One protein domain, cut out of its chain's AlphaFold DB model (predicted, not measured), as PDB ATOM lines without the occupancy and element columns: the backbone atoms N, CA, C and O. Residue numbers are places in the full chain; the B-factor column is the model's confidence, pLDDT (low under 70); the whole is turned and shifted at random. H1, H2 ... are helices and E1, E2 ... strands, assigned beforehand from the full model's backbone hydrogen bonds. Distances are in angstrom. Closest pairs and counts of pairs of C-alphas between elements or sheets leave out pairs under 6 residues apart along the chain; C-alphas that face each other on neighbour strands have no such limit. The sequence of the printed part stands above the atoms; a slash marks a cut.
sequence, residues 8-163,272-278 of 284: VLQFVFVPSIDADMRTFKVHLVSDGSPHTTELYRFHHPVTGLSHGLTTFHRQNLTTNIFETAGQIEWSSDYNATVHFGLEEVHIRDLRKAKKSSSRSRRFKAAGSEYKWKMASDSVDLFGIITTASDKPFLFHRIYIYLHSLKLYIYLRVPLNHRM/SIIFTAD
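What this domain is: This is residues 8 to 163 and 272 to 278 of the 284 residues of an uncharacterized protein of Lentinula edodes (UniProt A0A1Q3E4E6). A strongly twisted sheet of eight strands, curled like part of a barrel, wraps partly round the long hairpin of E10 and E11, which fills the middle of the domain. A second hairpin, E8 and E9, sits near the E7 end of the sheet, next to the short helix H1. The printed part has 163 residues, with the order E1 to E7, H1, E8 to E12 along the chain; the large sheet runs E7, E6, E5, E4, E3, E2, E1, E12, all antiparallel, and the class is mostly strand. It is compact, with a radius of gyration of the C-alphas of 15.7 A, and rounded, spanning 44 by 41 by 36 A.

How they stand to each other: E1, residues 8 to 13, and E2, residues 24 to 29, form a hairpin, with N 10 and O 27 2.8 A apart. E3, residues 36 to 43, bends by 58 degrees at residue 39; its N 37 is 2.9 A from O 28 of E2. E4, residues 52 to 59, has N 57 2.8 A from O 41 of E3. E5, residues 66 to 74, bends by 53 degrees at residue 69, and its N 72 is 2.8 A from O 54 of E4. E6, residues 80 to 84, has N 83 2.8 A from O 71 of E5. E7, residues 87 to 90, is an edge strand, with N 89 2.9 A from O 82 of E6. These seven strands make a meander, each the antiparallel neighbour of the one before. H1, residues 91 to 94, is on this sheet, only just at its level at a height of 3.7 A; it is too short for an O i to N i+4 pair. E8, residues 104 to 109, and E9, residues 112 to 117, form a hairpin, with N 114 and O 107 2.8 A apart; the closest C-alphas of H1 and E8 are those of Leu 94 and Phe 107, 5.8 A. E10, residues 138 to 146, and E11, residues 149 to 157, form a hairpin, with N 140 and O 155 2.7 A apart. The closest C-alphas of E2 and E10 are those of Val 26 and Ile 142, 7.6 A; E4 and E11 are near each other. E12, residues 273 to 277, is the other edge strand, antiparallel to E1, with N 9 and O 275 3.2 A apart.

Where its parts are: E1 begins at C-alpha 8 (-31.566, 24.493, 18.022). E4 is 23.2 A long, E5 22.6 A, E10 25.0 A and E11 25.3 A. E12 ends at C-alpha 277 (-36.687, 23.152, 14.232).

The domain as a whole: The C-alphas farthest apart, of Ile 17 and Asp 134, are 45.7 A apart. Residues 164 to 271 are not printed, and C-alphas 163 and 272 are 26.4 A apart across this cut. The link from E9 to E10, 20 residues, is long. Mean pLDDT of the printed part is 73.7; residues 118 to 120, 122 to 163 and 272 to 278 are under 70.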
ATOM      1  N   VAL A   8     -32.175  23.343  18.667       74.94
ATOM      2  CA  VAL A   8     -31.566  24.493  18.022       74.94
ATOM      3  C   VAL A   8     -30.168  24.125  17.562       74.94
ATOM      4  O   VAL A   8     -29.376  23.585  18.330       74.94
ATOM      5  N   LEU A   9     -29.857  24.406  16.296       80.62
ATOM      6  CA  LEU A   9     -28.517  24.191  15.751       80.62
ATOM      7  C   LEU A   9     -27.816  25.521  15.525       80.62
ATOM      8  O   LEU A   9     -28.366  26.421  14.889       80.62
ATOM      9  N   GLN A  10     -26.586  25.614  16.020       80.88
ATOM     10  CA  GLN A  10     -25.719  26.771  15.864       80.88
ATOM     11  C   GLN A  10     -24.571  26.443  14.909       80.88
ATOM     12  O   GLN A  10     -23.804  25.500  15.119       80.88
ATOM     13  N   PHE A  11     -24.434  27.265  13.873       84.25
ATOM     14  CA  PHE A  11     -23.365  27.174  12.883       84.25
ATOM     15  C   PHE A  11     -22.255  28.134  13.268       84.25
ATOM     16  O   PHE A  11     -22.481  29.337  13.380       84.25
ATOM     17  N   VAL A  12     -21.061  27.596  13.484       86.88
ATOM     18  CA  VAL A  12     -19.901  28.370  13.922       86.88
ATOM     19  C   VAL A  12     -18.846  28.302  12.830       86.88
ATOM     20  O   VAL A  12     -18.199  27.272  12.640       86.88
ATOM     21  N   PHE A  13     -18.696  29.401  12.100       86.44
ATOM     22  CA  PHE A  13     -17.659  29.569  11.086       86.44
ATOM     23  C   PHE A  13     -16.327  29.921  11.750       86.44
ATOM     24  O   PHE A  13     -16.302  30.554  12.809       86.44
ATOM     25  N   VAL A  14     -15.214  29.486  11.154       88.69
ATOM     26  CA  VAL A  14     -13.880  29.807  11.678       88.69
ATOM     27  C   VAL A  14     -13.618  31.305  11.477       88.69
ATOM     28  O   VAL A  14     -13.684  31.768  10.340       88.69
ATOM     29  N   PRO A  15     -13.305  32.075  12.538       84.62
ATOM     30  CA  PRO A  15     -13.091  33.517  12.446       84.62
ATOM     31  C   PRO A  15     -11.671  33.827  11.949       84.62
ATOM     32  O   PRO A  15     -10.878  34.449  12.651       84.62
ATOM     33  N   SER A  16     -11.319  33.346  10.758       86.69
ATOM     34  CA  SER A  16     -10.057  33.676  10.095       86.69
ATOM     35  C   SER A  16     -10.352  34.398   8.788       86.69
ATOM     36  O   SER A  16     -11.268  34.011   8.069       86.69
ATOM     37  N   ILE A  17      -9.563  35.428   8.478       83.19
ATOM     38  CA  ILE A  17      -9.674  36.200   7.228       83.19
ATOM     39  C   ILE A  17      -9.475  35.289   6.008       83.19
ATOM     40  O   ILE A  17     -10.088  35.506   4.969       83.19
ATOM     41  N   ASP A  18      -8.685  34.229   6.181       83.75
ATOM     42  CA  ASP A  18      -8.365  33.257   5.137       83.75
ATOM     43  C   ASP A  18      -9.165  31.951   5.280       83.75
ATOM     44  O   ASP A  18      -8.922  30.991   4.550       83.75
ATOM     45  N   ALA A  19     -10.101  31.864   6.237       85.31
ATOM     46  CA  ALA A  19     -10.929  30.670   6.359       85.31
ATOM     47  C   ALA A  19     -11.958  30.617   5.231       85.31
ATOM     48  O   ALA A  19     -12.802  31.496   5.071       85.31
ATOM     49  N   ASP A  20     -11.931  29.514   4.491       89.44
ATOM     50  CA  ASP A  20     -12.987  29.181   3.552       89.44
ATOM     51  C   ASP A  20     -14.322  28.994   4.298       89.44
ATOM     52  O   ASP A  20     -14.380  28.281   5.303       89.44
ATOM     53  N   MET A  21     -15.416  29.586   3.801       86.69
ATOM     54  CA  MET A  21     -16.747  29.468   4.423       86.69
ATOM     55  C   MET A  21     -17.265  28.023   4.478       86.69
ATOM     56  O   MET A  21     -18.181  27.712   5.241       86.69
ATOM     57  N   ARG A  22     -16.691  27.114   3.681       89.56
ATOM     58  CA  ARG A  22     -16.963  25.671   3.729       89.56
ATOM     59  C   ARG A  22     -16.308  24.992   4.941       89.56
ATOM     60  O   ARG A  22     -16.568  23.809   5.163       89.56
ATOM     61  N   THR A  23     -15.509  25.714   5.729       92.25
ATOM     62  CA  THR A  23     -14.932  25.273   7.005       92.25
ATOM     63  C   THR A  23     -15.720  25.861   8.176       92.25
ATOM     64  O   THR A  23     -15.609  27.038   8.515       92.25
ATOM     65  N   PHE A  24     -16.527  25.025   8.823       92.31
ATOM     66  CA  PHE A  24     -17.377  25.428   9.944       92.31
ATOM     67  C   PHE A  24     -17.718  24.232  10.836       92.31
ATOM     68  O   PHE A  24     -17.486  23.068  10.498       92.31
ATOM     69  N   LYS A  25     -18.286  24.527  12.000       93.00
ATOM     70  CA  LYS A  25     -18.748  23.555  12.991       93.00
ATOM     71  C   LYS A  25     -20.244  23.691  13.201       93.00
ATOM     72  O   LYS A  25     -20.802  24.775  13.027       93.00
ATOM     73  N   VAL A  26     -20.884  22.606  13.614       87.75
ATOM     74  CA  VAL A  26     -22.309  22.609  13.961       87.75
ATOM     75  C   VAL A  26     -22.482  22.122  15.376       87.75
ATOM     76  O   VAL A  26     -22.087  21.002  15.692       87.75
ATOM     77  N   HIS A  27     -23.097  22.960  16.199       86.88
ATOM     78  CA  HIS A  27     -23.399  22.657  17.584       86.88
ATOM     79  C   HIS A  27     -24.902  22.489  17.783       86.88
ATOM     80  O   HIS A  27     -25.702  23.197  17.176       86.88
ATOM     81  N   LEU A  28     -25.274  21.561  18.654       87.50
ATOM     82  CA  LEU A  28     -26.598  21.443  19.236       87.50
ATOM     83  C   LEU A  28     -26.667  22.326  20.477       87.50
ATOM     84  O   LEU A  28     -25.870  22.152  21.399       87.50
ATOM     85  N   VAL A  29     -27.609  23.259  20.484       85.75
ATOM     86  CA  VAL A  29     -27.931  24.103  21.631       85.75
ATOM     87  C   VAL A  29     -29.073  23.424  22.380       85.75
ATOM     88  O   VAL A  29     -30.174  23.283  21.845       85.75
ATOM     89  N   SER A  30     -28.786  22.953  23.591       85.75
ATOM     90  CA  SER A  30     -29.795  22.369  24.475       85.75
ATOM     91  C   SER A  30     -30.634  23.476  25.103       85.75
ATOM     92  O   SER A  30     -30.085  24.468  25.583       85.75
ATOM     93  N   ASP A  31     -31.956  23.300  25.127       83.69
ATOM     94  CA  ASP A  31     -32.856  24.291  25.715       83.69
ATOM     95  C   ASP A  31     -32.539  24.508  27.205       83.69
ATOM     96  O   ASP A  31     -32.301  23.558  27.956       83.69
ATOM     97  N   GLY A  32     -32.456  25.773  27.616       84.38
ATOM     98  CA  GLY A  32     -32.132  26.179  28.986       84.38
ATOM     99  C   GLY A  32     -30.697  25.913  29.473       84.38
ATOM    100  O   GLY A  32     -30.396  26.243  30.619       84.38
ATOM    101  N   SER A  33     -29.799  25.355  28.651       85.75
ATOM    102  CA  SER A  33     -28.405  25.090  29.036       85.75
ATOM    103  C   SER A  33     -27.422  25.983  28.269       85.75
ATOM    104  O   SER A  33     -27.550  26.129  27.055       85.75
ATOM    105  N   PRO A  34     -26.384  26.539  28.926       88.69
ATOM    106  CA  PRO A  34     -25.304  27.234  28.225       88.69
ATOM    107  C   PRO A  34     -24.380  26.267  27.467       88.69
ATOM    108  O   PRO A  34     -23.527  26.701  26.692       88.69
ATOM    109  N   HIS A  35     -24.505  24.958  27.706       90.25
ATOM    110  CA  HIS A  35     -23.666  23.956  27.067       90.25
ATOM    111  C   HIS A  35     -24.182  23.617  25.673       90.25
ATOM    112  O   HIS A  35     -25.332  23.217  25.487       90.25
ATOM    113  N   THR A  36     -23.282  23.716  24.699       92.69
ATOM    114  CA  THR A  36     -23.527  23.292  23.327       92.69
ATOM    115  C   THR A  36     -22.742  22.015  23.033       92.69
ATOM    116  O   THR A  36     -21.622  21.832  23.509       92.69
ATOM    117  N   THR A  37     -23.340  21.093  22.279       92.88
ATOM    118  CA  THR A  37     -22.695  19.825  21.893       92.88
ATOM    119  C   THR A  37     -22.267  19.898  20.434       92.88
ATOM    120  O   THR A  37     -23.107  20.092  19.562       92.88
ATOM    121  N   GLU A  38     -20.975  19.769  20.138       94.12
ATOM    122  CA  GLU A  38     -20.453  19.861  18.768       94.12
ATOM    123  C   GLU A  38     -20.741  18.586  17.966       94.12
ATOM    124  O   GLU A  38     -20.051  17.587  18.092       94.12
ATOM    125  N   LEU A  39     -21.714  18.623  17.066       90.88
ATOM    126  CA  LEU A  39     -22.140  17.437  16.328       90.88
ATOM    127  C   LEU A  39     -21.351  17.179  15.050       90.88
ATOM    128  O   LEU A  39     -21.170  16.021  14.667       90.88
ATOM    129  N   TYR A  40     -20.915  18.237  14.364       92.25
ATOM    130  CA  TYR A  40     -20.238  18.106  13.076       92.25
ATOM    131  C   TYR A  40     -19.105  19.097  12.888       92.25
ATOM    132  O   TYR A  40     -19.186  20.245  13.328       92.25
ATOM    133  N   ARG A  41     -18.095  18.653  12.137       95.12
ATOM    134  CA  ARG A  41     -16.962  19.461  11.678       95.12
ATOM    135  C   ARG A  41     -16.853  19.372  10.172       95.12
ATOM    136  O   ARG A  41     -16.766  18.268   9.646       95.12
ATOM    137  N   PHE A  42     -16.822  20.515   9.509       94.69
ATOM    138  CA  PHE A  42     -16.561  20.642   8.085       94.69
ATOM    139  C   PHE A  42     -15.193  21.267   7.914       94.69
ATOM    140  O   PHE A  42     -14.896  22.294   8.525       94.69
ATOM    141  N   HIS A  43     -14.366  20.633   7.097       95.75
ATOM    142  CA  HIS A  43     -13.027  21.102   6.803       95.75
ATOM    143  C   HIS A  43     -12.835  21.177   5.295       95.75
ATOM    144  O   HIS A  43     -12.865  20.156   4.603       95.75
ATOM    145  N   HIS A  44     -12.621  22.391   4.801       94.25
ATOM    146  CA  HIS A  44     -12.218  22.668   3.434       94.25
ATOM    147  C   HIS A  44     -10.799  23.259   3.443       94.25
ATOM    148  O   HIS A  44     -10.584  24.290   4.084       94.25
ATOM    149  N   PRO A  45      -9.820  22.627   2.770       93.62
ATOM    150  CA  PRO A  45      -8.475  23.177   2.660       93.62
ATOM    151  C   PRO A  45      -8.501  24.557   1.994       93.62
ATOM    152  O   PRO A  45      -9.150  24.737   0.965       93.62
ATOM    153  N   VAL A  46      -7.770  25.522   2.551       88.06
ATOM    154  CA  VAL A  46      -7.666  26.874   1.988       88.06
ATOM    155  C   VAL A  46      -6.772  26.819   0.750       88.06
ATOM    156  O   VAL A  46      -5.553  26.933   0.836       88.06
ATOM    157  N   THR A  47      -7.379  26.573  -0.407       89.06
ATOM    158  CA  THR A  47      -6.678  26.525  -1.702       89.06
ATOM    159  C   THR A  47      -6.796  27.833  -2.484       89.06
ATOM    160  O   THR A  47      -6.066  28.030  -3.450       89.06
ATOM    161  N   GLY A  48      -7.721  28.720  -2.093       85.94
ATOM    162  CA  GLY A  48      -8.098  29.907  -2.871       85.94
ATOM    163  C   GLY A  48      -8.910  29.586  -4.133       85.94
ATOM    164  O   GLY A  48      -9.158  30.474  -4.945       85.94
ATOM    165  N   LEU A  49      -9.317  28.325  -4.317       88.25
ATOM    166  CA  LEU A  49     -10.049  27.853  -5.488       88.25
ATOM    167  C   LEU A  49     -11.515  27.574  -5.133       88.25
ATOM    168  O   LEU A  49     -11.850  27.101  -4.045       88.25
ATOM    169  N   SER A  50     -12.410  27.826  -6.088       85.69
ATOM    170  CA  SER A  50     -13.842  27.514  -5.956       85.69
ATOM    171  C   SER A  50     -14.133  26.009  -6.006       85.69
ATOM    172  O   SER A  50     -15.174  25.553  -5.533       85.69
ATOM    173  N   HIS A  51     -13.197  25.214  -6.525       93.06
ATOM    174  CA  HIS A  51     -13.241  23.755  -6.507       93.06
ATOM    175  C   HIS A  51     -12.383  23.190  -5.372       93.06
ATOM    176  O   HIS A  51     -11.447  23.831  -4.901       93.06
ATOM    177  N   GLY A  52     -12.692  21.972  -4.941       94.50
ATOM    178  CA  GLY A  52     -11.932  21.292  -3.896       94.50
ATOM    179  C   GLY A  52     -12.764  20.274  -3.134       94.50
ATOM    180  O   GLY A  52     -13.929  20.043  -3.446       94.50
ATOM    181  N   LEU A  53     -12.171  19.675  -2.106       95.88
ATOM    182  CA  LEU A  53     -12.804  18.629  -1.310       95.88
ATOM    183  C   LEU A  53     -13.076  19.145   0.105       95.88
ATOM    184  O   LEU A  53     -12.147  19.488   0.833       95.88
ATOM    185  N   THR A  54     -14.346  19.185   0.506       95.69
ATOM    186  CA  THR A  54     -14.713  19.382   1.913       95.69
ATOM    187  C   THR A  54     -14.941  18.026   2.557       95.69
ATOM    188  O   THR A  54     -15.862  17.309   2.174       95.69
ATOM    189  N   THR A  55     -14.159  17.695   3.574       95.81
ATOM    190  CA  THR A  55     -14.414  16.515   4.406       95.81
ATOM    191  C   THR A  55     -15.289  16.925   5.576       95.81
ATOM    192  O   THR A  55     -15.082  17.992   6.160       95.81
ATOM    193  N   PHE A  56     -16.264  16.090   5.933       94.31
ATOM    194  CA  PHE A  56     -17.053  16.319   7.133       94.31
ATOM    195  C   PHE A  56     -17.025  15.129   8.086       94.31
ATOM    196  O   PHE A  56     -17.110  13.961   7.697       94.31
ATOM    197  N   HIS A  57     -16.921  15.461   9.365       94.56
ATOM    198  CA  HIS A  57     -16.869  14.519  10.467       94.56
ATOM    199  C   HIS A  57     -18.116  14.662  11.326       94.56
ATOM    200  O   HIS A  57     -18.623  15.770  11.514       94.56
ATOM    201  N   ARG A  58     -18.590  13.544  11.866       92.69
ATOM    202  CA  ARG A  58     -19.705  13.472  12.809       92.69
ATOM    203  C   ARG A  58     -19.183  13.054  14.176       92.69
ATOM    204  O   ARG A  58     -18.432  12.085  14.254       92.69
ATOM    205  N   GLN A  59     -19.631  13.716  15.235       94.12
ATOM    206  CA  GLN A  59     -19.388  13.260  16.599       94.12
ATOM    207  C   GLN A  59     -20.256  12.036  16.907       94.12
ATOM    208  O   GLN A  59     -21.481  12.052  16.757       94.12
ATOM    209  N   ASN A  60     -19.619  10.959  17.346       90.81
ATOM    210  CA  ASN A  60     -20.301   9.822  17.936       90.81
ATOM    211  C   ASN A  60     -20.667  10.181  19.382       90.81
ATOM    212  O   ASN A  60     -19.790  10.304  20.227       90.81
ATOM    213  N   LEU A  61     -21.958  10.365  19.670       87.12
ATOM    214  CA  LEU A  61     -22.427  10.802  20.993       87.12
ATOM    215  C   LEU A  61     -22.167   9.775  22.107       87.12
ATOM    216  O   LEU A  61     -22.180  10.129  23.280       87.12
ATOM    217  N   THR A  62     -21.922   8.509  21.759       89.75
ATOM    218  CA  THR A  62     -21.596   7.465  22.737       89.75
ATOM    219  C   THR A  62     -20.117   7.495  23.120       89.75
ATOM    220  O   THR A  62     -19.788   7.344  24.290       89.75
ATOM    221  N   THR A  63     -19.219   7.694  22.151       94.75
ATOM    222  CA  THR A  63     -17.759   7.651  22.378       94.75
ATOM    223  C   THR A  63     -17.117   9.033  22.494       94.75
ATOM    224  O   THR A  63     -15.963   9.137  22.894       94.75
ATOM    225  N   ASN A  64     -17.841  10.093  22.133       93.12
ATOM    226  CA  ASN A  64     -17.355  11.463  21.947       93.12
ATOM    227  C   ASN A  64     -16.225  11.615  20.909       93.12
ATOM    228  O   ASN A  64     -15.576  12.660  20.852       93.12
ATOM    229  N   ILE A  65     -16.010  10.613  20.051       96.12
ATOM    230  CA  ILE A  65     -14.998  10.643  18.988       96.12
ATOM    231  C   ILE A  65     -15.626  11.155  17.687       96.12
ATOM    232  O   ILE A  65     -16.762  10.822  17.354       96.12
ATOM    233  N   PHE A  66     -14.880  11.970  16.939       95.44
ATOM    234  CA  PHE A  66     -15.271  12.396  15.597       95.44
ATOM    235  C   PHE A  66     -14.858  11.360  14.554       95.44
ATOM    236  O   PHE A  66     -13.683  11.025  14.424       95.44
ATOM    237  N   GLU A  67     -15.827  10.903  13.769       95.06
ATOM    238  CA  GLU A  67     -15.643   9.932  12.691       95.06
ATOM    239  C   GLU A  67     -15.890  10.608  11.339       95.06
ATOM    240  O   GLU A  67     -16.758  11.476  11.221       95.06
ATOM    241  N   THR A  68     -15.159  10.210  10.296       94.00
ATOM    242  CA  THR A  68     -15.401  10.699   8.930       94.00
ATOM    243  C   THR A  68     -16.760  10.214   8.440       94.00
ATOM    244  O   THR A  68     -16.977   9.015   8.276       94.00
ATOM    245  N   ALA A  69     -17.682  11.148   8.207       89.00
ATOM    246  CA  ALA A  69     -19.048  10.833   7.799       89.00
ATOM    247  C   ALA A  69     -19.256  10.954   6.281       89.00
ATOM    248  O   ALA A  69     -20.189  10.352   5.748       89.00
ATOM    249  N   GLY A  70     -18.395  11.701   5.591       91.38
ATOM    250  CA  GLY A  70     -18.409  11.797   4.139       91.38
ATOM    251  C   GLY A  70     -17.585  12.962   3.617       91.38
ATOM    252  O   GLY A  70     -16.816  13.598   4.348       91.38
ATOM    253  N   GLN A  71     -17.745  13.213   2.323       95.38
ATOM    254  CA  GLN A  71     -17.015  14.248   1.601       95.38
ATOM    255  C   GLN A  71     -17.938  14.983   0.628       95.38
ATOM    256  O   GLN A  71     -18.980  14.469   0.223       95.38
ATOM    257  N   ILE A  72     -17.563  16.206   0.276       95.19
ATOM    258  CA  ILE A  72     -18.243  17.036  -0.713       95.19
ATOM    259  C   ILE A  72     -17.189  17.480  -1.713       95.19
ATOM    260  O   ILE A  72     -16.306  18.270  -1.376       95.19
ATOM    261  N   GLU A  73     -17.280  16.951  -2.924       96.44
ATOM    262  CA  GLU A  73     -16.436  17.341  -4.041       96.44
ATOM    263  C   GLU A  73     -17.076  18.535  -4.750       96.44
ATOM    264  O   GLU A  73     -18.153  18.438  -5.340       96.44
ATOM    265  N   TRP A  74     -16.425  19.687  -4.669       94.06
ATOM    266  CA  TRP A  74     -16.875  20.927  -5.278       94.06
ATOM    267  C   TRP A  74     -16.266  21.077  -6.664       94.06
ATOM    268  O   TRP A  74     -15.045  21.100  -6.806       94.06
ATOM    269  N   SER A  75     -17.120  21.247  -7.671       94.94
ATOM    270  CA  SER A  75     -16.702  21.647  -9.023       94.94
ATOM    271  C   SER A  75     -16.796  23.162  -9.229       94.94
ATOM    272  O   SER A  75     -16.155  23.706 -10.125       94.94
ATOM    273  N   SER A  76     -17.590  23.851  -8.406       91.31
ATOM    274  CA  SER A  76     -17.676  25.312  -8.313       91.31
ATOM    275  C   SER A  76     -18.307  25.710  -6.973       91.31
ATOM    276  O   SER A  76     -18.751  24.840  -6.227       91.31
ATOM    277  N   ASP A  77     -18.495  27.005  -6.707       83.62
ATOM    278  CA  ASP A  77     -19.141  27.494  -5.468       83.62
ATOM    279  C   ASP A  77     -20.592  27.006  -5.279       83.62
ATOM    280  O   ASP A  77     -21.167  27.065  -4.192       83.62
ATOM    281  N   TYR A  78     -21.212  26.515  -6.356       82.81
ATOM    282  CA  TYR A  78     -22.637  26.193  -6.407       82.81
ATOM    283  C   TYR A  78     -22.946  24.777  -6.890       82.81
ATOM    284  O   TYR A  78     -24.097  24.334  -6.746       82.81
ATOM    285  N   ASN A  79     -21.955  24.087  -7.460       90.38
ATOM    286  CA  ASN A  79     -22.062  22.719  -7.951       90.38
ATOM    287  C   ASN A  79     -21.118  21.817  -7.155       90.38
ATOM    288  O   ASN A  79     -19.929  22.101  -7.020       90.38
ATOM    289  N   ALA A  80     -21.662  20.719  -6.647       94.19
ATOM    290  CA  ALA A  80     -20.909  19.739  -5.891       94.19
ATOM    291  C   ALA A  80     -21.544  18.352  -5.992       94.19
ATOM    292  O   ALA A  80     -22.750  18.230  -6.248       94.19
ATOM    293  N   THR A  81     -20.742  17.335  -5.717       95.00
ATOM    294  CA  THR A  81     -21.168  15.954  -5.503       95.00
ATOM    295  C   THR A  81     -20.918  15.600  -4.043       95.00
ATOM    296  O   THR A  81     -19.839  15.839  -3.507       95.00
ATOM    297  N   VAL A  82     -21.945  15.099  -3.357       92.25
ATOM    298  CA  VAL A  82     -21.848  14.681  -1.955       92.25
ATOM    299  C   VAL A  82     -21.670  13.170  -1.907       92.25
ATOM    300  O   VAL A  82     -22.503  12.444  -2.446       92.25
ATOM    301  N   HIS A  83     -20.620  12.715  -1.231       92.12
ATOM    302  CA  HIS A  83     -20.297  11.305  -1.043       92.12
ATOM    303  C   HIS A  83     -20.739  10.858   0.356       92.12
ATOM    304  O   HIS A  83     -20.173  11.277   1.374       92.12
ATOM    305  N   PHE A  84     -21.760  10.002   0.406       82.25
ATOM    306  CA  PHE A  84     -22.273   9.344   1.608       82.25
ATOM    307  C   PHE A  84     -21.756   7.900   1.660       82.25
ATOM    308  O   PHE A  84     -22.458   6.950   1.308       82.25
ATOM    309  N   GLY A  85     -20.503   7.721   2.077       84.81
ATOM    310  CA  GLY A  85     -19.842   6.418   1.991       84.81
ATOM    311  C   GLY A  85     -19.598   6.030   0.530       84.81
ATOM    312  O   GLY A  85     -18.795   6.673  -0.133       84.81
ATOM    313  N   LEU A  86     -20.286   4.992   0.039       85.94
ATOM    314  CA  LEU A  86     -20.182   4.522  -1.353       85.94
ATOM    315  C   LEU A  86     -21.165   5.210  -2.311       85.94
ATOM    316  O   LEU A  86     -21.104   4.980  -3.515       85.94
ATOM    317  N   GLU A  87     -22.105   5.994  -1.787       88.88
ATOM    318  CA  GLU A  87     -23.116   6.646  -2.610       88.88
ATOM    319  C   GLU A  87     -22.762   8.089  -2.929       88.88
ATOM    320  O   GLU A  87     -22.297   8.833  -2.068       88.88
ATOM    321  N   GLU A  88     -23.080   8.496  -4.151       93.19
ATOM    322  CA  GLU A  88     -22.823   9.835  -4.657       93.19
ATOM    323  C   GLU A  88     -24.139  10.507  -5.023       93.19
ATOM    324  O   GLU A  88     -24.966   9.948  -5.749       93.19
ATOM    325  N   VAL A  89     -24.348  11.720  -4.517       89.88
ATOM    326  CA  VAL A  89     -25.548  12.502  -4.812       89.88
ATOM    327  C   VAL A  89     -25.146  13.896  -5.250       89.88
ATOM    328  O   VAL A  89     -24.537  14.659  -4.497       89.88
ATOM    329  N   HIS A  90     -25.533  14.263  -6.468       93.44
ATOM    330  CA  HIS A  90     -25.270  15.599  -6.974       93.44
ATOM    331  C   HIS A  90     -26.120  16.640  -6.227       93.44
ATOM    332  O   HIS A  90     -27.309  16.444  -5.955       93.44
ATOM    333  N   ILE A  91     -25.547  17.811  -5.947       88.19
ATOM    334  CA  ILE A  91     -26.190  18.888  -5.173       88.19
ATOM    335  C   ILE A  91     -27.528  19.350  -5.777       88.19
ATOM    336  O   ILE A  91     -28.419  19.825  -5.070       88.19
ATOM    337  N   ARG A  92     -27.689  19.207  -7.100       90.00
ATOM    338  CA  ARG A  92     -28.938  19.534  -7.809       90.00
ATOM    339  C   ARG A  92     -30.071  18.586  -7.426       90.00
ATOM    340  O   ARG A  92     -31.203  19.046  -7.286       90.00
ATOM    341  N   ASP A  93     -29.768  17.315  -7.186       89.06
ATOM    342  CA  ASP A  93     -30.761  16.325  -6.776       89.06
ATOM    343  C   ASP A  93     -31.193  16.549  -5.325       89.06
ATOM    344  O   ASP A  93     -32.386  16.503  -5.025       89.06
ATOM    345  N   LEU A  94     -30.264  16.956  -4.451       84.31
ATOM    346  CA  LEU A  94     -30.576  17.388  -3.077       84.31
ATOM    347  C   LEU A  94     -31.514  18.610  -3.038       84.31
ATOM    348  O   LEU A  94     -32.307  18.782  -2.103       84.31
ATOM    349  N   ARG A  95     -31.432  19.464  -4.068       83.56
ATOM    350  CA  ARG A  95     -32.240  20.681  -4.244       83.56
ATOM    351  C   ARG A  95     -33.533  20.448  -5.035       83.56
ATOM    352  O   ARG A  95     -34.337  21.380  -5.143       83.56
ATOM    353  N   LYS A  96     -33.777  19.246  -5.570       86.75
ATOM    354  CA  LYS A  96     -34.920  18.986  -6.455       86.75
ATOM    355  C   LYS A  96     -36.243  19.055  -5.692       86.75
ATOM    356  O   LYS A  96     -36.486  18.350  -4.708       86.75
ATOM    357  N   ALA A  97     -37.121  19.949  -6.143       84.69
ATOM    358  CA  ALA A  97     -38.473  20.077  -5.617       84.69
ATOM    359  C   ALA A  97     -39.281  18.811  -5.902       84.69
ATOM    360  O   ALA A  97     -39.197  18.265  -7.001       84.69
ATOM    361  N   LYS A  98     -40.118  18.372  -4.949       86.12
ATOM    362  CA  LYS A  98     -41.031  17.239  -5.200       86.12
ATOM    363  C   LYS A  98     -41.974  17.537  -6.375       86.12
ATOM    364  O   LYS A  98     -42.301  16.654  -7.156       86.12
ATOM    365  N   LYS A  99     -42.442  18.781  -6.445       89.88
ATOM    366  CA  LYS A  99     -43.234  19.372  -7.533       89.88
ATOM    367  C   LYS A  99     -42.738  20.804  -7.716       89.88
ATOM    368  O   LYS A  99     -42.257  21.373  -6.737       89.88
ATOM    369  N   SER A 100     -42.897  21.396  -8.896       85.44
ATOM    370  CA  SER A 100     -42.468  22.779  -9.180       85.44
ATOM    371  C   SER A 100     -42.986  23.800  -8.153       85.44
ATOM    372  O   SER A 100     -42.232  24.657  -7.711       85.44
ATOM    373  N   SER A 101     -44.231  23.648  -7.691       88.38
ATOM    374  CA  SER A 101     -44.855  24.502  -6.668       88.38
ATOM    375  C   SER A 101     -44.586  24.076  -5.219       88.38
ATOM    376  O   SER A 101     -44.984  24.756  -4.273       88.38
ATOM    377  N   SER A 102     -43.943  22.927  -4.997       87.56
ATOM    378  CA  SER A 102     -43.759  22.407  -3.645       87.56
ATOM    379  C   SER A 102     -42.622  23.133  -2.938       87.56
ATOM    380  O   SER A 102     -41.509  23.203  -3.452       87.56
ATOM    381  N   ARG A 103     -42.855  23.561  -1.693       83.25
ATOM    382  CA  ARG A 103     -41.775  23.936  -0.762       83.25
ATOM    383  C   ARG A 103     -41.021  22.720  -0.218       83.25
ATOM    384  O   ARG A 103     -39.987  22.894   0.416       83.25
ATOM    385  N   SER A 104     -41.542  21.506  -0.439       80.69
ATOM    386  CA  SER A 104     -40.918  20.266   0.004       80.69
ATOM    387  C   SER A 104     -39.978  19.691  -1.052       80.69
ATOM    388  O   SER A 104     -40.181  19.829  -2.264       80.69
ATOM    389  N   ARG A 105     -38.917  19.061  -0.577       83.44
ATOM    390  CA  ARG A 105     -37.785  18.568  -1.355       83.44
ATOM    391  C   ARG A 105     -37.447  17.189  -0.829       83.44
ATOM    392  O   ARG A 105     -37.585  16.965   0.378       83.44
ATOM    393  N   ARG A 106     -37.098  16.270  -1.725       84.06
ATOM    394  CA  ARG A 106     -36.812  14.887  -1.356       84.06
ATOM    395  C   ARG A 106     -35.688  14.316  -2.190       84.06
ATOM    396  O   ARG A 106     -35.641  14.576  -3.385       84.06
ATOM    397  N   PHE A 107     -34.852  13.506  -1.564       83.12
ATOM    398  CA  PHE A 107     -33.844  12.710  -2.251       83.12
ATOM    399  C   PHE A 107     -33.719  11.355  -1.559       83.12
ATOM    400  O   PHE A 107     -34.193  11.185  -0.433       83.12
ATOM    401  N   LYS A 108     -33.126  10.384  -2.246       83.62
ATOM    402  CA  LYS A 108     -32.851   9.060  -1.691       83.62
ATOM    403  C   LYS A 108     -31.345   8.863  -1.629       83.62
ATOM    404  O   LYS A 108     -30.674   9.185  -2.602       83.62
ATOM    405  N   ALA A 109     -30.862   8.379  -0.493       78.38
ATOM    406  CA  ALA A 109     -29.483   7.947  -0.311       78.38
ATOM    407  C   ALA A 109     -29.426   6.863   0.778       78.38
ATOM    408  O   ALA A 109     -30.207   6.894   1.729       78.38
ATOM    409  N   ALA A 110     -28.539   5.891   0.644       78.00
ATOM    410  CA  ALA A 110     -28.300   4.767   1.538       78.00
ATOM    411  C   ALA A 110     -29.594   4.015   1.875       78.00
ATOM    412  O   ALA A 110     -29.904   3.765   3.042       78.00
ATOM    413  N   GLY A 111     -30.421   3.756   0.855       80.44
ATOM    414  CA  GLY A 111     -31.740   3.127   1.014       80.44
ATOM    415  C   GLY A 111     -32.759   3.941   1.828       80.44
ATOM    416  O   GLY A 111     -33.843   3.443   2.125       80.44
ATOM    417  N   SER A 112     -32.443   5.187   2.186       75.44
ATOM    418  CA  SER A 112     -33.275   6.074   3.003       75.44
ATOM    419  C   SER A 112     -33.841   7.220   2.158       75.44
ATOM    420  O   SER A 112     -33.153   7.766   1.297       75.44
ATOM    421  N   GLU A 113     -35.101   7.603   2.389       78.69
ATOM    422  CA  GLU A 113     -35.705   8.795   1.780       78.69
ATOM    423  C   GLU A 113     -35.618   9.977   2.745       78.69
ATOM    424  O   GLU A 113     -36.077   9.932   3.886       78.69
ATOM    425  N   TYR A 114     -35.057  11.068   2.253       75.81
ATOM    426  CA  TYR A 114     -34.906  12.315   2.975       75.81
ATOM    427  C   TYR A 114     -35.956  13.293   2.490       75.81
ATOM    428  O   TYR A 114     -36.180  13.417   1.286       75.81
ATOM    429  N   LYS A 115     -36.593  14.019   3.409       77.75
ATOM    430  CA  LYS A 115     -37.573  15.050   3.078       77.75
ATOM    431  C   LYS A 115     -37.333  16.298   3.916       77.75
ATOM    432  O   LYS A 115     -37.076  16.246   5.113       77.75
ATOM    433  N   TRP A 116     -37.463  17.447   3.273       71.62
ATOM    434  CA  TRP A 116     -37.384  18.743   3.935       71.62
ATOM    435  C   TRP A 116     -38.371  19.730   3.328       71.62
ATOM    436  O   TRP A 116     -38.926  19.473   2.253       71.62
ATOM    437  N   LYS A 117     -38.635  20.833   4.032       74.19
ATOM    438  CA  LYS A 117     -39.497  21.941   3.603       74.19
ATOM    439  C   LYS A 117     -38.873  23.279   4.037       74.19
ATOM    440  O   LYS A 117     -38.097  23.328   4.986       74.19
ATOM    441  N   MET A 118     -39.173  24.355   3.316       66.44
ATOM    442  CA  MET A 118     -38.993  25.728   3.821       66.44
ATOM    443  C   MET A 118     -40.117  26.079   4.802       66.44
ATOM    444  O   MET A 118     -41.265  25.684   4.555       66.44
ATOM    445  N   ALA A 119     -39.807  26.802   5.882       66.88
ATOM    446  CA  ALA A 119     -40.823  27.347   6.775       66.88
ATOM    447  C   ALA A 119     -41.678  28.400   6.059       66.88
ATOM    448  O   ALA A 119     -41.454  28.764   4.895       66.88
ATOM    449  N   SER A 120     -42.753  28.805   6.725       69.88
ATOM    450  CA  SER A 120     -43.691  29.814   6.232       69.88
ATOM    451  C   SER A 120     -43.040  31.185   6.101       69.88
ATOM    452  O   SER A 120     -43.256  31.832   5.076       69.88
ATOM    453  N   ASP A 121     -42.219  31.558   7.080       75.25
ATOM    454  CA  ASP A 121     -41.499  32.835   7.212       75.25
ATOM    455  C   ASP A 121     -40.348  33.030   6.209       75.25
ATOM    456  O   ASP A 121     -39.792  34.118   6.135       75.25
ATOM    457  N   SER A 122     -39.995  32.018   5.404       59.94
ATOM    458  CA  SER A 122     -38.883  32.025   4.427       59.94
ATOM    459  C   SER A 122     -37.469  32.218   5.006       59.94
ATOM    460  O   SER A 122     -36.478  32.119   4.264       59.94
ATOM    461  N   VAL A 123     -37.376  32.414   6.319       54.72
ATOM    462  CA  VAL A 123     -36.132  32.535   7.082       54.72
ATOM    463  C   VAL A 123     -35.770  31.164   7.644       54.72
ATOM    464  O   VAL A 123     -34.659  30.678   7.414       54.72
ATOM    465  N   ASP A 124     -36.763  30.487   8.214       45.50
ATOM    466  CA  ASP A 124     -36.643  29.185   8.838       45.50
ATOM    467  C   ASP A 124     -36.992  28.062   7.857       45.50
ATOM    468  O   ASP A 124     -37.502  28.241   6.742       45.50
ATOM    469  N   LEU A 125     -36.645  26.835   8.225       45.50
ATOM    470  CA  LEU A 125     -36.677  25.699   7.314       45.50
ATOM    471  C   LEU A 125     -36.869  24.402   8.114       45.50
ATOM    472  O   LEU A 125     -35.930  23.862   8.690       45.50
ATOM    473  N   PHE A 126     -38.077  23.836   8.074       45.88
ATOM    474  CA  PHE A 126     -38.406  22.590   8.779       45.88
ATOM    475  C   PHE A 126     -37.937  21.332   8.024       45.88
ATOM    476  O   PHE A 126     -38.253  21.122   6.844       45.88
ATOM    477  N   GLY A 127     -37.194  20.455   8.699       43.44
ATOM    478  CA  GLY A 127     -36.843  19.118   8.209       43.44
ATOM    479  C   GLY A 127     -37.760  18.060   8.820       43.44
ATOM    480  O   GLY A 127     -37.924  18.035  10.030       43.44
ATOM    481  N   ILE A 128     -38.351  17.180   8.006       43.19
ATOM    482  CA  ILE A 128     -39.113  16.018   8.494       43.19
ATOM    483  C   ILE A 128     -38.674  14.826   7.661       43.19
ATOM    484  O   ILE A 128     -39.052  14.727   6.491       43.19
ATOM    485  N   ILE A 129     -37.907  13.914   8.247       45.19
ATOM    486  CA  ILE A 129     -37.573  12.655   7.587       45.19
ATOM    487  C   ILE A 129     -38.668  11.643   7.885       45.19
ATOM    488  O   ILE A 129     -39.145  11.514   9.005       45.19
ATOM    489  N   THR A 130     -39.064  10.936   6.835       43.00
ATOM    490  CA  THR A 130     -39.961   9.785   6.912       43.00
ATOM    491  C   THR A 130     -39.111   8.602   6.480       43.00
ATOM    492  O   THR A 130     -38.974   8.341   5.290       43.00
ATOM    493  N   THR A 131     -38.427   7.961   7.428       41.69
ATOM    494  CA  THR A 131     -37.755   6.692   7.140       41.69
ATOM    495  C   THR A 131     -38.813   5.615   6.938       41.69
ATOM    496  O   THR A 131     -39.844   5.630   7.599       41.69
ATOM    497  N   ALA A 132     -38.553   4.661   6.044       43.34
ATOM    498  CA  ALA A 132     -39.412   3.489   5.876       43.34
ATOM    499  C   ALA A 132     -39.415   2.572   7.118       43.34
ATOM    500  O   ALA A 132     -40.308   1.750   7.268       43.34
ATOM    501  N   SER A 133     -38.428   2.713   8.015       46.06
ATOM    502  CA  SER A 133     -38.476   2.115   9.346       46.06
ATOM    503  C   SER A 133     -39.181   3.065  10.312       46.06
ATOM    504  O   SER A 133     -38.706   4.190  10.477       46.06
ATOM    505  N   ASP A 134     -40.208   2.592  11.017       43.50
ATOM    506  CA  ASP A 134     -40.945   3.292  12.094       43.50
ATOM    507  C   ASP A 134     -40.083   3.742  13.297       43.50
ATOM    508  O   ASP A 134     -40.595   4.176  14.327       43.50
ATOM    509  N   LYS A 135     -38.754   3.645  13.209       45.25
ATOM    510  CA  LYS A 135     -37.838   4.117  14.245       45.25
ATOM    511  C   LYS A 135     -37.504   5.590  13.998       45.25
ATOM    512  O   LYS A 135     -36.951   5.898  12.939       45.25
ATOM    513  N   PRO A 136     -37.800   6.499  14.943       39.84
ATOM    514  CA  PRO A 136     -37.418   7.896  14.808       39.84
ATOM    515  C   PRO A 136     -35.890   8.020  14.861       39.84
ATOM    516  O   PRO A 136     -35.238   7.558  15.795       39.84
ATOM    517  N   PHE A 137     -35.313   8.653  13.843       42.75
ATOM    518  CA  PHE A 137     -33.906   9.048  13.803       42.75
ATOM    519  C   PHE A 137     -33.842  10.570  13.641       42.75
ATOM    520  O   PHE A 137     -34.524  11.119  12.773       42.75
ATOM    521  N   LEU A 138     -33.014  11.258  14.435       40.41
ATOM    522  CA  LEU A 138     -32.777  12.695  14.277       40.41
ATOM    523  C   LEU A 138     -31.678  12.912  13.245       40.41
ATOM    524  O   LEU A 138     -30.520  12.583  13.466       40.41
ATOM    525  N   PHE A 139     -31.999  13.499  12.102       43.91
ATOM    526  CA  PHE A 139     -30.948  13.995  11.221       43.91
ATOM    527  C   PHE A 139     -30.744  15.483  11.450       43.91
ATOM    528  O   PHE A 139     -31.698  16.251  11.553       43.91
ATOM    529  N   HIS A 140     -29.481  15.875  11.473       42.41
ATOM    530  CA  HIS A 140     -29.036  17.244  11.595       42.41
ATOM    531  C   HIS A 140     -28.942  17.858  10.214       42.41
ATOM    532  O   HIS A 140     -28.387  17.280   9.274       42.41
ATOM    533  N   ARG A 141     -29.546  19.030  10.087       42.72
ATOM    534  CA  ARG A 141     -29.606  19.776   8.844       42.72
ATOM    535  C   ARG A 141     -28.576  20.877   8.907       42.72
ATOM    536  O   ARG A 141     -28.548  21.614   9.879       42.72
ATOM    537  N   ILE A 142     -27.770  20.986   7.865       43.25
ATOM    538  CA  ILE A 142     -26.715  21.975   7.758       43.25
ATOM    539  C   ILE A 142     -27.033  22.957   6.654       43.25
ATOM    540  O   ILE A 142     -27.260  22.556   5.511       43.25
ATOM    541  N   TYR A 143     -27.048  24.235   7.022       40.06
ATOM    542  CA  TYR A 143     -27.103  25.340   6.082       40.06
ATOM    543  C   TYR A 143     -25.679  25.815   5.836       40.06
ATOM    544  O   TYR A 143     -25.061  26.396   6.723       40.06
ATOM    545  N   ILE A 144     -25.167  25.591   4.629       42.78
ATOM    546  CA  ILE A 144     -24.010  26.352   4.161       42.78
ATOM    547  C   ILE A 144     -24.571  27.496   3.325       42.78
ATOM    548  O   ILE A 144     -25.177  27.272   2.275       42.78
ATOM    549  N   TYR A 145     -24.422  28.718   3.823       37.41
ATOM    550  CA  TYR A 145     -24.671  29.920   3.041       37.41
ATOM    551  C   TYR A 145     -23.403  30.212   2.242       37.41
ATOM    552  O   TYR A 145     -22.386  30.583   2.813       37.41
ATOM    553  N   LEU A 146     -23.453  30.020   0.924       35.72
ATOM    554  CA  LEU A 146     -22.392  30.433   0.005       35.72
ATOM    555  C   LEU A 146     -22.979  31.487  -0.925       35.72
ATOM    556  O   LEU A 146     -23.830  31.146  -1.742       35.72
ATOM    557  N   HIS A 147     -22.566  32.751  -0.767       33.47
ATOM    558  CA  HIS A 147     -22.838  33.863  -1.693       33.47
ATOM    559  C   HIS A 147     -24.233  33.800  -2.346       33.47
ATOM    560  O   HIS A 147     -24.374  33.465  -3.523       33.47
ATOM    561  N   SER A 148     -25.276  34.073  -1.552       32.38
ATOM    562  CA  SER A 148     -26.694  34.098  -1.970       32.38
ATOM    563  C   SER A 148     -27.340  32.741  -2.300       32.38
ATOM    564  O   SER A 148     -28.540  32.687  -2.581       32.38
ATOM    565  N   LEU A 149     -26.607  31.626  -2.203       34.69
ATOM    566  CA  LEU A 149     -27.120  30.272  -2.412       34.69
ATOM    567  C   LEU A 149     -27.129  29.461  -1.107       34.69
ATOM    568  O   LEU A 149     -26.111  29.239  -0.456       34.69
ATOM    569  N   LYS A 150     -28.327  28.992  -0.733       47.12
ATOM    570  CA  LYS A 150     -28.554  28.110   0.420       47.12
ATOM    571  C   LYS A 150     -28.210  26.670   0.009       47.12
ATOM    572  O   LYS A 150     -28.929  26.054  -0.788       47.12
ATOM    573  N   LEU A 151     -27.104  26.121   0.507       41.62
ATOM    574  CA  LEU A 151     -26.804  24.692   0.410       41.62
ATOM    575  C   LEU A 151     -27.337  23.966   1.648       41.62
ATOM    576  O   LEU A 151     -27.107  24.380   2.778       41.62
ATOM    577  N   TYR A 152     -28.046  22.868   1.399       48.09
ATOM    578  CA  TYR A 152     -28.626  22.001   2.412       48.09
ATOM    579  C   TYR A 152     -27.880  20.666   2.441       48.09
ATOM    580  O   TYR A 152     -27.990  19.890   1.490       48.09
ATOM    581  N   ILE A 153     -27.154  20.391   3.523       48.12
ATOM    582  CA  ILE A 153     -26.528  19.085   3.777       48.12
ATOM    583  C   ILE A 153     -27.309  18.389   4.894       48.12
ATOM    584  O   ILE A 153     -27.719  19.025   5.864       48.12
ATOM    585  N   TYR A 154     -27.558  17.090   4.742       45.84
ATOM    586  CA  TYR A 154     -28.314  16.281   5.699       45.84
ATOM    587  C   TYR A 154     -27.391  15.250   6.315       45.84
ATOM    588  O   TYR A 154     -26.713  14.522   5.593       45.84
ATOM    589  N   LEU A 155     -27.386  15.164   7.640       49.62
ATOM    590  CA  LEU A 155     -26.497  14.266   8.357       49.62
ATOM    591  C   LEU A 155     -27.248  13.436   9.382       49.62
ATOM    592  O   LEU A 155     -28.110  13.932  10.095       49.62
ATOM    593  N   ARG A 156     -26.918  12.149   9.460       40.72
ATOM    594  CA  ARG A 156     -27.569  11.179  10.350       40.72
ATOM    595  C   ARG A 156     -27.063  11.285  11.775       40.72
ATOM    596  O   ARG A 156     -25.872  11.034  11.970       40.72
ATOM    597  N   VAL A 157     -27.952  11.500  12.749       43.28
ATOM    598  CA  VAL A 157     -27.689  11.207  14.167       43.28
ATOM    599  C   VAL A 157     -28.667  10.135  14.669       43.28
ATOM    600  O   VAL A 157     -29.881  10.221  14.483       43.28
ATOM    601  N   PRO A 158     -28.168   9.046  15.264       39.72
ATOM    602  CA  PRO A 158     -29.044   8.114  15.951       39.72
ATOM    603  C   PRO A 158     -29.671   8.804  17.168       39.72
ATOM    604  O   PRO A 158     -28.956   9.312  18.025       39.72
ATOM    605  N   LEU A 159     -31.002   8.785  17.255       45.09
ATOM    606  CA  LEU A 159     -31.783   9.248  18.410       45.09
ATOM    607  C   LEU A 159     -31.754   8.169  19.504       45.09
ATOM    608  O   LEU A 159     -32.787   7.694  19.969       45.09
ATOM    609  N   ASN A 160     -30.561   7.685  19.850       43.59
ATOM    610  CA  ASN A 160     -30.439   6.745  20.947       43.59
ATOM    611  C   ASN A 160     -30.433   7.536  22.255       43.59
ATOM    612  O   ASN A 160     -29.399   8.012  22.703       43.59
ATOM    613  N   HIS A 161     -31.630   7.561  22.840       41.00
ATOM    614  CA  HIS A 161     -31.942   7.756  24.248       41.00
ATOM    615  C   HIS A 161     -31.944   9.189  24.792       41.00
ATOM    616  O   HIS A 161     -31.074  10.012  24.534       41.00
ATOM    617  N   ARG A 162     -32.964   9.427  25.628       40.41
ATOM    618  CA  ARG A 162     -32.941  10.358  26.757       40.41
ATOM    619  C   ARG A 162     -31.534  10.426  27.356       40.41
ATOM    620  O   ARG A 162     -30.836   9.415  27.377       40.41
ATOM    621  N   MET A 163     -31.182  11.562  27.951       34.53
ATOM    622  CA  MET A 163     -30.135  11.643  28.971       34.53
ATOM    623  C   MET A 163     -30.476  10.746  30.177       34.53
ATOM    624  O   MET A 163     -30.720  11.221  31.278       34.53
ATOM    625  N   SER A 272     -24.223  34.866  14.812       28.67
ATOM    626  CA  SER A 272     -24.621  33.509  15.187       28.67
ATOM    627  C   SER A 272     -26.003  33.271  14.591       28.67
ATOM    628  O   SER A 272     -26.968  33.899  15.022       28.67
ATOM    629  N   ILE A 273     -26.106  32.409  13.581       32.16
ATOM    630  CA  ILE A 273     -27.409  32.060  13.020       32.16
ATOM    631  C   ILE A 273     -27.983  30.924  13.866       32.16
ATOM    632  O   ILE A 273     -27.457  29.809  13.875       32.16
ATOM    633  N   ILE A 274     -29.026  31.259  14.621       29.19
ATOM    634  CA  ILE A 274     -29.790  30.353  15.475       29.19
ATOM    635  C   ILE A 274     -30.940  29.806  14.630       29.19
ATOM    636  O   ILE A 274     -31.718  30.585  14.085       29.19
ATOM    637  N   PHE A 275     -31.047  28.483  14.506       32.72
ATOM    638  CA  PHE A 275     -32.156  27.841  13.798       32.72
ATOM    639  C   PHE A 275     -32.992  27.015  14.758       32.72
ATOM    640  O   PHE A 275     -32.452  26.108  15.384       32.72
ATOM    641  N   THR A 276     -34.297  27.260  14.792       28.42
ATOM    642  CA  THR A 276     -35.264  26.459  15.553       28.42
ATOM    643  C   THR A 276     -35.938  25.457  14.617       28.42
ATOM    644  O   THR A 276     -36.393  25.821  13.531       28.42
ATOM    645  N   ALA A 277     -35.981  24.179  14.994       34.16
ATOM    646  CA  ALA A 277     -36.687  23.152  14.232       34.16
ATOM    647  C   ALA A 277     -37.847  22.564  15.046       34.16
ATOM    648  O   ALA A 277     -37.618  21.908  16.058       34.16
ATOM    649  N   ASP A 278     -39.075  22.728  14.546       29.89
ATOM    650  CA  ASP A 278     -40.260  22.052  15.080       29.89
ATOM    651  C   ASP A 278     -40.496  20.724  14.349       29.89
ATOM    652  O   ASP A 278     -40.691  20.682  13.124       29.89
TER     653      ASP A 278